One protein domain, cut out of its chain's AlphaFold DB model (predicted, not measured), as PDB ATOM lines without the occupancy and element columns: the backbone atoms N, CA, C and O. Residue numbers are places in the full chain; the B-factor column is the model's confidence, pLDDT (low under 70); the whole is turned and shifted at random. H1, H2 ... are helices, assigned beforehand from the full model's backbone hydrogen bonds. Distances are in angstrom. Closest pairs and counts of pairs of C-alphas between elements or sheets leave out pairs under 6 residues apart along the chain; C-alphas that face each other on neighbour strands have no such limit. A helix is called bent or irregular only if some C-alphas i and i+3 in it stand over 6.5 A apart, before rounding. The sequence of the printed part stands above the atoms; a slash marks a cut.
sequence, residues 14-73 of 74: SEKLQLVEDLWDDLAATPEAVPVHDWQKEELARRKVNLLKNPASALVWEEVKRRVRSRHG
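AT A GLANCE: This is residues 14 to 73 of the 74 residues of the protein "Addiction module protein" of Acidobacteria bacterium RIFCSPLOWO2_02_FULL_61_28 (UniProt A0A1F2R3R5). What shape does the backbone make? It makes a wide, open, flat U of three separate helices: H2 slants along the base, and H1 and H3 are the two arms, with an empty space between them and no helix touching another. The backbone comes in along H1, passes through H2 and goes back out along H3, and the links at the two corners, residues 30 to 37 and 54 to 60, hold no named helix. What is it built of, and how large is it? The printed part has 60 residues with three named helices, in the order H1, H2, H3, and no named strand, and its class is all helix. The whole is extended, with a radius of gyration of the C-alphas of 16.9 A, and spans 41 by 38 by 14 A.

IN THESE COORDINATES: Where is the helix of the base? H2 holds residues 38 to 53 and is 22.9 A long from first to last C-alpha, beginning at C-alpha 38 at (-61.975, -40.837, -38.631). Where are the two arms? H1 holds residues 14 to 29, is 22.7 A long, and begins at C-alpha 14 at (-40.189, -68.472, -43.929). H3 holds residues 61 to 72, is 16.6 A long, and ends at C-alpha 72 at (-29.537, -50.689, -49.518). Is any helix bent? None of the three is bent or irregular.

HOW THE PARTS SIT: Does H2 touch either of the others? H2 is apart from H1, and H2 is apart from H3, with no C-alpha of the one within 8 A of the other. How do H1 and H3 stand? H1 and H3 are apart by the same measure. The x of the C-alphas goes from -40.189 at Ser 14 to -61.334 at Ala 29 in H1, and from -43.296 at Trp 61 to -29.537 at His 72 in H3. Are the helices' backbones complete? In H1, H2 and H3 every O i to N i+4 pair is within hydrogen-bond range.

THE WHOLE: How far does it reach? The two C-alphas farthest apart are those of Glu 15 and Lys 53, at 44.8 A, and the first and last printed C-alphas, of Ser 14 and Gly 73, are 21.8 A apart. How are the helices joined, and what stands free? The links from H1 to H2, 8 residues, and from H2 to H3, 7 residues, are both short, and the printed part has no cut. Residues 14 to 46, 51 to 56 and 59 to 73 stand free. How confident is the model? The mean pLDDT of the printed part is 94.3, and one printed residue, Gly 73, is under 70.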
ATOM      1  N   SER A  14     -39.327 -68.298 -42.753       97.50
ATOM      2  CA  SER A  14     -40.189 -68.472 -43.929       97.50
ATOM      3  C   SER A  14     -41.626 -68.807 -43.540       97.50
ATOM      4  O   SER A  14     -42.552 -68.225 -44.091       97.50
ATOM      5  N   GLU A  15     -41.826 -69.682 -42.552       96.06
ATOM      6  CA  GLU A  15     -43.167 -70.027 -42.059       96.06
ATOM      7  C   GLU A  15     -43.842 -68.844 -41.360       96.06
ATOM      8  O   GLU A  15     -45.038 -68.636 -41.523       96.06
ATOM      9  N   LYS A  16     -43.081 -68.024 -40.623       96.19
ATOM     10  CA  LYS A  16     -43.603 -66.777 -40.042       96.19
ATOM     11  C   LYS A  16     -44.070 -65.810 -41.122       96.19
ATOM     12  O   LYS A  16     -45.119 -65.198 -40.963       96.19
ATOM     13  N   LEU A  17     -43.297 -65.663 -42.199       97.19
ATOM     14  CA  LEU A  17     -43.678 -64.807 -43.321       97.19
ATOM     15  C   LEU A  17     -44.923 -65.339 -44.035       97.19
ATOM     16  O   LEU A  17     -45.826 -64.548 -44.281       97.19
ATOM     17  N   GLN A  18     -45.005 -66.651 -44.276       97.31
ATOM     18  CA  GLN A  18     -46.200 -67.264 -44.861       97.31
ATOM     19  C   GLN A  18     -47.428 -67.050 -43.974       97.31
ATOM     20  O   GLN A  18     -48.465 -66.627 -44.456       97.31
ATOM     21  N   LEU A  19     -47.301 -67.253 -42.659       96.12
ATOM     22  CA  LEU A  19     -48.402 -67.012 -41.729       96.12
ATOM     23  C   LEU A  19     -48.859 -65.545 -41.742       96.12
ATOM     24  O   LEU A  19     -50.050 -65.273 -41.646       96.12
ATOM     25  N   VAL A  20     -47.929 -64.590 -41.847       96.75
ATOM     26  CA  VAL A  20     -48.281 -63.168 -41.983       96.75
ATOM     27  C   VAL A  20     -49.043 -62.909 -43.283       96.75
ATOM     28  O   VAL A  20     -49.997 -62.139 -43.252       96.75
ATOM     29  N   GLU A  21     -48.646 -63.535 -44.394       97.56
ATOM     30  CA  GLU A  21     -49.344 -63.440 -45.683       97.56
ATOM     31  C   GLU A  21     -50.751 -64.043 -45.605       97.56
ATOM     32  O   GLU A  21     -51.715 -63.347 -45.907       97.56
ATOM     33  N   ASP A  22     -50.888 -65.263 -45.082       97.19
ATOM     34  CA  ASP A  22     -52.179 -65.946 -44.940       97.19
ATOM     35  C   ASP A  22     -53.155 -65.135 -44.065       97.19
ATOM     36  O   ASP A  22     -54.334 -64.992 -44.390       97.19
ATOM     37  N   LEU A  23     -52.664 -64.559 -42.960       95.44
ATOM     38  CA  LEU A  23     -53.460 -63.671 -42.104       95.44
ATOM     39  C   LEU A  23     -53.835 -62.367 -42.815       95.44
ATOM     40  O   LEU A  23     -54.910 -61.817 -42.575       95.44
ATOM     41  N   TRP A  24     -52.947 -61.841 -43.656       96.44
ATOM     42  CA  TRP A  24     -53.220 -60.629 -44.415       96.44
ATOM     43  C   TRP A  24     -54.292 -60.864 -45.483       96.44
ATOM     44  O   TRP A  24     -55.187 -60.032 -45.631       96.44
ATOM     45  N   ASP A  25     -54.238 -62.003 -46.173       97.19
ATOM     46  CA  ASP A  25     -55.238 -62.417 -47.157       97.19
ATOM     47  C   ASP A  25     -56.613 -62.649 -46.514       97.19
ATOM     48  O   ASP A  25     -57.626 -62.207 -47.059       97.19
ATOM     49  N   ASP A  26     -56.658 -63.257 -45.323       95.81
ATOM     50  CA  ASP A  26     -57.896 -63.433 -44.552       95.81
ATOM     51  C   ASP A  26     -58.535 -62.083 -44.176       95.81
ATOM     52  O   ASP A  26     -59.708 -61.837 -44.457       95.81
ATOM     53  N   LEU A  27     -57.749 -61.141 -43.638       95.06
ATOM     54  CA  LEU A  27     -58.240 -59.788 -43.343       95.06
ATOM     55  C   LEU A  27     -58.709 -59.052 -44.606       95.06
ATOM     56  O   LEU A  27     -59.707 -58.327 -44.571       95.06
ATOM     57  N   ALA A  28     -58.004 -59.232 -45.725       95.31
ATOM     58  CA  ALA A  28     -58.351 -58.623 -47.004       95.31
ATOM     59  C   ALA A  28     -59.642 -59.194 -47.615       95.31
ATOM     60  O   ALA A  28     -60.266 -58.509 -48.431       95.31
ATOM     61  N   ALA A  29     -60.072 -60.396 -47.216       96.81
ATOM     62  CA  ALA A  29     -61.334 -60.991 -47.652       96.81
ATOM     63  C   ALA A  29     -62.571 -60.285 -47.059       96.81
ATOM     64  O   ALA A  29     -63.638 -60.309 -47.674       96.81
ATOM     65  N   THR A  30     -62.425 -59.619 -45.908       95.75
ATOM     66  CA  THR A  30     -63.482 -58.827 -45.245       95.75
ATOM     67  C   THR A  30     -62.957 -57.450 -44.822       95.75
ATOM     68  O   THR A  30     -62.790 -57.174 -43.630       95.75
ATOM     69  N   PRO A  31     -62.671 -56.553 -45.780       92.25
ATOM     70  CA  PRO A  31     -62.017 -55.277 -45.498       92.25
ATOM     71  C   PRO A  31     -62.843 -54.358 -44.584       92.25
ATOM     72  O   PRO A  31     -62.277 -53.560 -43.840       92.25
ATOM     73  N   GLU A  32     -64.171 -54.472 -44.591       93.25
ATOM     74  CA  GLU A  32     -65.078 -53.728 -43.711       93.25
ATOM     75  C   GLU A  32     -64.953 -54.102 -42.229       93.25
ATOM     76  O   GLU A  32     -65.325 -53.303 -41.367       93.25
ATOM     77  N   ALA A  33     -64.414 -55.287 -41.920       92.88
ATOM     78  CA  ALA A  33     -64.145 -55.706 -40.548       92.88
ATOM     79  C   ALA A  33     -62.930 -54.977 -39.946       92.88
ATOM     80  O   ALA A  33     -62.778 -54.943 -38.723       92.88
ATOM     81  N   VAL A  34     -62.080 -54.365 -40.782       93.12
ATOM     82  CA  VAL A  34     -60.935 -53.567 -40.341       93.12
ATOM     83  C   VAL A  34     -61.394 -52.120 -40.110       93.12
ATOM     84  O   VAL A  34     -61.693 -51.402 -41.069       93.12
ATOM     85  N   PRO A  35     -61.459 -51.641 -38.853       93.81
ATOM     86  CA  PRO A  35     -62.000 -50.323 -38.564       93.81
ATOM     87  C   PRO A  35     -61.098 -49.218 -39.124       93.81
ATOM     88  O   PRO A  35     -59.914 -49.127 -38.799       93.81
ATOM     89  N   VAL A  36     -61.691 -48.324 -39.914       94.69
ATOM     90  CA  VAL A  36     -61.042 -47.083 -40.351       94.69
ATOM     91  C   VAL A  36     -61.498 -45.948 -39.449       94.69
ATOM     92  O   VAL A  36     -62.640 -45.487 -39.528       94.69
ATOM     93  N   HIS A  37     -60.591 -45.477 -38.602       96.56
ATOM     94  CA  HIS A  37     -60.868 -44.376 -37.690       96.56
ATOM     95  C   HIS A  37     -60.937 -43.041 -38.435       96.56
ATOM     96  O   HIS A  37     -60.226 -42.817 -39.417       96.56
ATOM     97  N   ASP A  38     -61.754 -42.111 -37.942       98.06
ATOM     98  CA  ASP A  38     -61.975 -40.837 -38.631       98.06
ATOM     99  C   ASP A  38     -60.695 -40.006 -38.778       98.06
ATOM    100  O   ASP A  38     -60.456 -39.448 -39.848       98.06
ATOM    101  N   TRP A  39     -59.791 -40.055 -37.793       98.00
ATOM    102  CA  TRP A  39     -58.486 -39.389 -37.883       98.00
ATOM    103  C   TRP A  39     -57.643 -39.874 -39.079       98.00
ATOM    104  O   TRP A  39     -56.869 -39.106 -39.648       98.00
ATOM    105  N   GLN A  40     -57.792 -41.135 -39.503       97.94
ATOM    106  CA  GLN A  40     -57.084 -41.667 -40.674       97.94
ATOM    107  C   GLN A  40     -57.639 -41.053 -41.963       97.94
ATOM    108  O   GLN A  40     -56.876 -40.698 -42.863       97.94
ATOM    109  N   LYS A  41     -58.964 -40.876 -42.043       97.56
ATOM    110  CA  LYS A  41     -59.633 -40.214 -43.175       97.56
ATOM    111  C   LYS A  41     -59.243 -38.738 -43.247       97.56
ATOM    112  O   LYS A  41     -58.926 -38.238 -44.327       97.56
ATOM    113  N   GLU A  42     -59.217 -38.063 -42.101       98.44
ATOM    114  CA  GLU A  42     -58.770 -36.673 -41.976       98.44
ATOM    115  C   GLU A  42     -57.314 -36.510 -42.429       98.44
ATOM    116  O   GLU A  42     -57.000 -35.614 -43.217       98.44
ATOM    117  N   GLU A  43     -56.428 -37.416 -42.011       98.19
ATOM    118  CA  GLU A  43     -55.025 -37.403 -42.422       98.19
ATOM    119  C   GLU A  43     -54.866 -37.624 -43.936       98.19
ATOM    120  O   GLU A  43     -54.085 -36.924 -44.589       98.19
ATOM    121  N   LEU A  44     -55.634 -38.544 -44.529       97.31
ATOM    122  CA  LEU A  44     -55.649 -38.743 -45.981       97.31
ATOM    123  C   LEU A  44     -56.126 -37.487 -46.722       97.31
ATOM    124  O   LEU A  44     -55.497 -37.074 -47.702       97.31
ATOM    125  N   ALA A  45     -57.189 -36.840 -46.239       97.94
ATOM    126  CA  ALA A  45     -57.688 -35.593 -46.811       97.94
ATOM    127  C   ALA A  45     -56.633 -34.477 -46.731       97.94
ATOM    128  O   ALA A  45     -56.349 -33.814 -47.736       97.94
ATOM    129  N   ARG A  46     -55.977 -34.321 -45.574       97.31
ATOM    130  CA  ARG A  46     -54.898 -33.347 -45.366       97.31
ATOM    131  C   ARG A  46     -53.731 -33.578 -46.328       97.31
ATOM    132  O   ARG A  46     -53.264 -32.629 -46.964       97.31
ATOM    133  N   ARG A  47     -53.274 -34.829 -46.483       96.19
ATOM    134  CA  ARG A  47     -52.185 -35.186 -47.413       96.19
ATOM    135  C   ARG A  47     -52.559 -34.934 -48.867       96.19
ATOM    136  O   ARG A  47     -51.734 -34.411 -49.613       96.19
ATOM    137  N   LYS A  48     -53.797 -35.239 -49.261       95.88
ATOM    138  CA  LYS A  48     -54.299 -34.967 -50.613       95.88
ATOM    139  C   LYS A  48     -54.285 -33.472 -50.929       95.88
ATOM    140  O   LYS A  48     -53.790 -33.080 -51.981       95.88
ATOM    141  N   VAL A  49     -54.771 -32.628 -50.015       97.25
ATOM    142  CA  VAL A  49     -54.740 -31.164 -50.188       97.25
ATOM    143  C   VAL A  49     -53.304 -30.649 -50.296       97.25
ATOM    144  O   VAL A  49     -53.024 -29.809 -51.150       97.25
ATOM    145  N   ASN A  50     -52.387 -31.157 -49.467       96.38
ATOM    146  CA  ASN A  50     -50.975 -30.785 -49.546       96.38
ATOM    147  C   ASN A  50     -50.360 -31.158 -50.905       96.38
ATOM    148  O   ASN A  50     -49.707 -30.326 -51.524       96.38
ATOM    149  N   LEU A  51     -50.629 -32.369 -51.403       95.69
ATOM    150  CA  LEU A  51     -50.128 -32.824 -52.701       95.69
ATOM    151  C   LEU A  51     -50.636 -31.957 -53.860       95.69
ATOM    152  O   LEU A  51     -49.863 -31.602 -54.742       95.69
ATOM    153  N   LEU A  52     -51.919 -31.579 -53.846       95.94
ATOM    154  CA  LEU A  52     -52.496 -30.710 -54.879       95.94
ATOM    155  C   LEU A  52     -51.889 -29.300 -54.863       95.94
ATOM    156  O   LEU A  52     -51.682 -28.713 -55.920       95.94
ATOM    157  N   LYS A  53     -51.597 -28.758 -53.674       97.19
ATOM    158  CA  LYS A  53     -50.956 -27.442 -53.519       97.19
ATOM    159  C   LYS A  53     -49.462 -27.472 -53.839       97.19
ATOM    160  O   LYS A  53     -48.921 -26.482 -54.318       97.19
ATOM    161  N   ASN A  54     -48.798 -28.586 -53.549       96.31
ATOM    162  CA  ASN A  54     -47.370 -28.775 -53.746       96.31
ATOM    163  C   ASN A  54     -47.093 -30.172 -54.331       96.31
ATOM    164  O   ASN A  54     -46.783 -31.102 -53.577       96.31
ATOM    165  N   PRO A  55     -47.151 -30.333 -55.666       92.19
ATOM    166  CA  PRO A  55     -46.900 -31.619 -56.320       92.19
ATOM    167  C   PRO A  55     -45.518 -32.217 -56.018       92.19
ATOM    168  O   PRO A  55     -45.364 -33.435 -56.002       92.19
ATOM    169  N   ALA A  56     -44.520 -31.380 -55.708       92.31
ATOM    170  CA  ALA A  56     -43.170 -31.816 -55.349       92.31
ATOM    171  C   ALA A  56     -43.068 -32.420 -53.932       92.31
ATOM    172  O   ALA A  56     -42.010 -32.916 -53.547       92.31
ATOM    173  N   SER A  57     -44.151 -32.396 -53.144       90.81
ATOM    174  CA  SER A  57     -44.202 -33.012 -51.810       90.81
ATOM    175  C   SER A  57     -44.277 -34.545 -51.832       90.81
ATOM    176  O   SER A  57     -44.126 -35.172 -50.783       90.81
ATOM    177  N   ALA A  58     -44.483 -35.154 -53.003       91.38
ATOM    178  CA  ALA A  58     -44.497 -36.600 -53.180       91.38
ATOM    179  C   ALA A  58     -43.462 -37.060 -54.211       91.38
ATOM    180  O   ALA A  58     -42.995 -36.301 -55.058       91.38
ATOM    181  N   LEU A  59     -43.123 -38.344 -54.136       92.06
ATOM    182  CA  LEU A  59     -42.314 -39.027 -55.134       92.06
ATOM    183  C   LEU A  59     -43.185 -40.055 -55.841       92.06
ATOM    184  O   LEU A  59     -43.988 -40.741 -55.210       92.06
ATOM    185  N   VAL A  60     -42.984 -40.193 -57.148       92.31
ATOM    186  CA  VAL A  60     -43.555 -41.313 -57.898       92.31
ATOM    187  C   VAL A  60     -42.939 -42.628 -57.421       92.31
ATOM    188  O   VAL A  60     -41.786 -42.671 -56.986       92.31
ATOM    189  N   TRP A  61     -43.697 -43.716 -57.521       93.12
ATOM    190  CA  TRP A  61     -43.296 -45.011 -56.969       93.12
ATOM    191  C   TRP A  61     -41.947 -45.520 -57.498       93.12
ATOM    192  O   TRP A  61     -41.125 -46.024 -56.733       93.12
ATOM    193  N   GLU A  62     -41.673 -45.319 -58.789       95.12
ATOM    194  CA  GLU A  62     -40.385 -45.688 -59.389       95.12
ATOM    195  C   GLU A  62     -39.200 -44.961 -58.744       95.12
ATOM    196  O   GLU A  62     -38.162 -45.567 -58.478       95.12
ATOM    197  N   GLU A  63     -39.373 -43.682 -58.407       94.38
ATOM    198  CA  GLU A  63     -38.344 -42.877 -57.751       94.38
ATOM    199  C   GLU A  63     -38.116 -43.330 -56.302       94.38
ATOM    200  O   GLU A  63     -36.971 -43.395 -55.846       94.38
ATOM    201  N   VAL A  64     -39.177 -43.724 -55.590       93.94
ATOM    202  CA  VAL A  64     -39.060 -44.332 -54.254       93.94
ATOM    203  C   VAL A  64     -38.250 -45.627 -54.326       93.94
ATOM    204  O   VAL A  64     -37.253 -45.763 -53.613       93.94
ATOM    205  N   LYS A  65     -38.611 -46.550 -55.229       93.25
ATOM    206  CA  LYS A  65     -37.886 -47.819 -55.421       93.25
ATOM    207  C   LYS A  65     -36.419 -47.586 -55.767       93.25
ATOM    208  O   LYS A  65     -35.543 -48.224 -55.183       93.25
ATOM    209  N   ARG A  66     -36.140 -46.653 -56.686       94.81
ATOM    210  CA  ARG A  66     -34.775 -46.285 -57.083       94.81
ATOM    211  C   ARG A  66     -33.960 -45.803 -55.884       94.81
ATOM    212  O   ARG A  66     -32.839 -46.271 -55.693       94.81
ATOM    213  N   ARG A  67     -34.522 -44.927 -55.043       93.25
ATOM    214  CA  ARG A  67     -33.849 -44.423 -53.833       93.25
ATOM    215  C   ARG A  67     -33.564 -45.527 -52.822       93.25
ATOM    216  O   ARG A  67     -32.435 -45.615 -52.347       93.25
ATOM    217  N   VAL A  68     -34.543 -46.379 -52.517       93.38
ATOM    218  CA  VAL A  68     -34.366 -47.490 -51.563       93.38
ATOM    219  C   VAL A  68     -33.272 -48.443 -52.043       93.38
ATOM    220  O   VAL A  68     -32.334 -48.726 -51.298       93.38
ATOM    221  N   ARG A  69     -33.321 -48.855 -53.315       92.94
ATOM    222  CA  ARG A  69     -32.294 -49.713 -53.926       92.94
ATOM    223  C   ARG A  69     -30.921 -49.050 -53.951       92.94
ATOM    224  O   ARG A  69     -29.940 -49.714 -53.675       92.94
ATOM    225  N   SER A  70     -30.825 -47.745 -54.208       90.94
ATOM    226  CA  SER A  70     -29.530 -47.050 -54.150       90.94
ATOM    227  C   SER A  70     -28.928 -46.982 -52.740       90.94
ATOM    228  O   SER A  70     -27.712 -46.899 -52.605       90.94
ATOM    229  N   ARG A  71     -29.760 -47.013 -51.689       85.44
ATOM    230  CA  ARG A  71     -29.317 -46.938 -50.286       85.44
ATOM    231  C   ARG A  71     -28.958 -48.296 -49.689       85.44
ATOM    232  O   ARG A  71     -28.081 -48.356 -48.836       85.44
ATOM    233  N   HIS A  72     -29.642 -49.354 -50.117       78.44
ATOM    234  CA  HIS A  72     -29.537 -50.689 -49.518       78.44
ATOM    235  C   HIS A  72     -29.159 -51.789 -50.516       78.44
ATOM    236  O   HIS A  72     -29.054 -52.942 -50.130       78.44
ATOM    237  N   GLY A  73     -28.955 -51.449 -51.790       61.72
ATOM    238  CA  GLY A  73     -28.461 -52.356 -52.821       61.72
ATOM    239  C   GLY A  73     -26.957 -52.565 -52.688       61.72
ATOM    240  O   GLY A  73     -26.180 -52.005 -53.461       61.72
TER     241      GLY A  73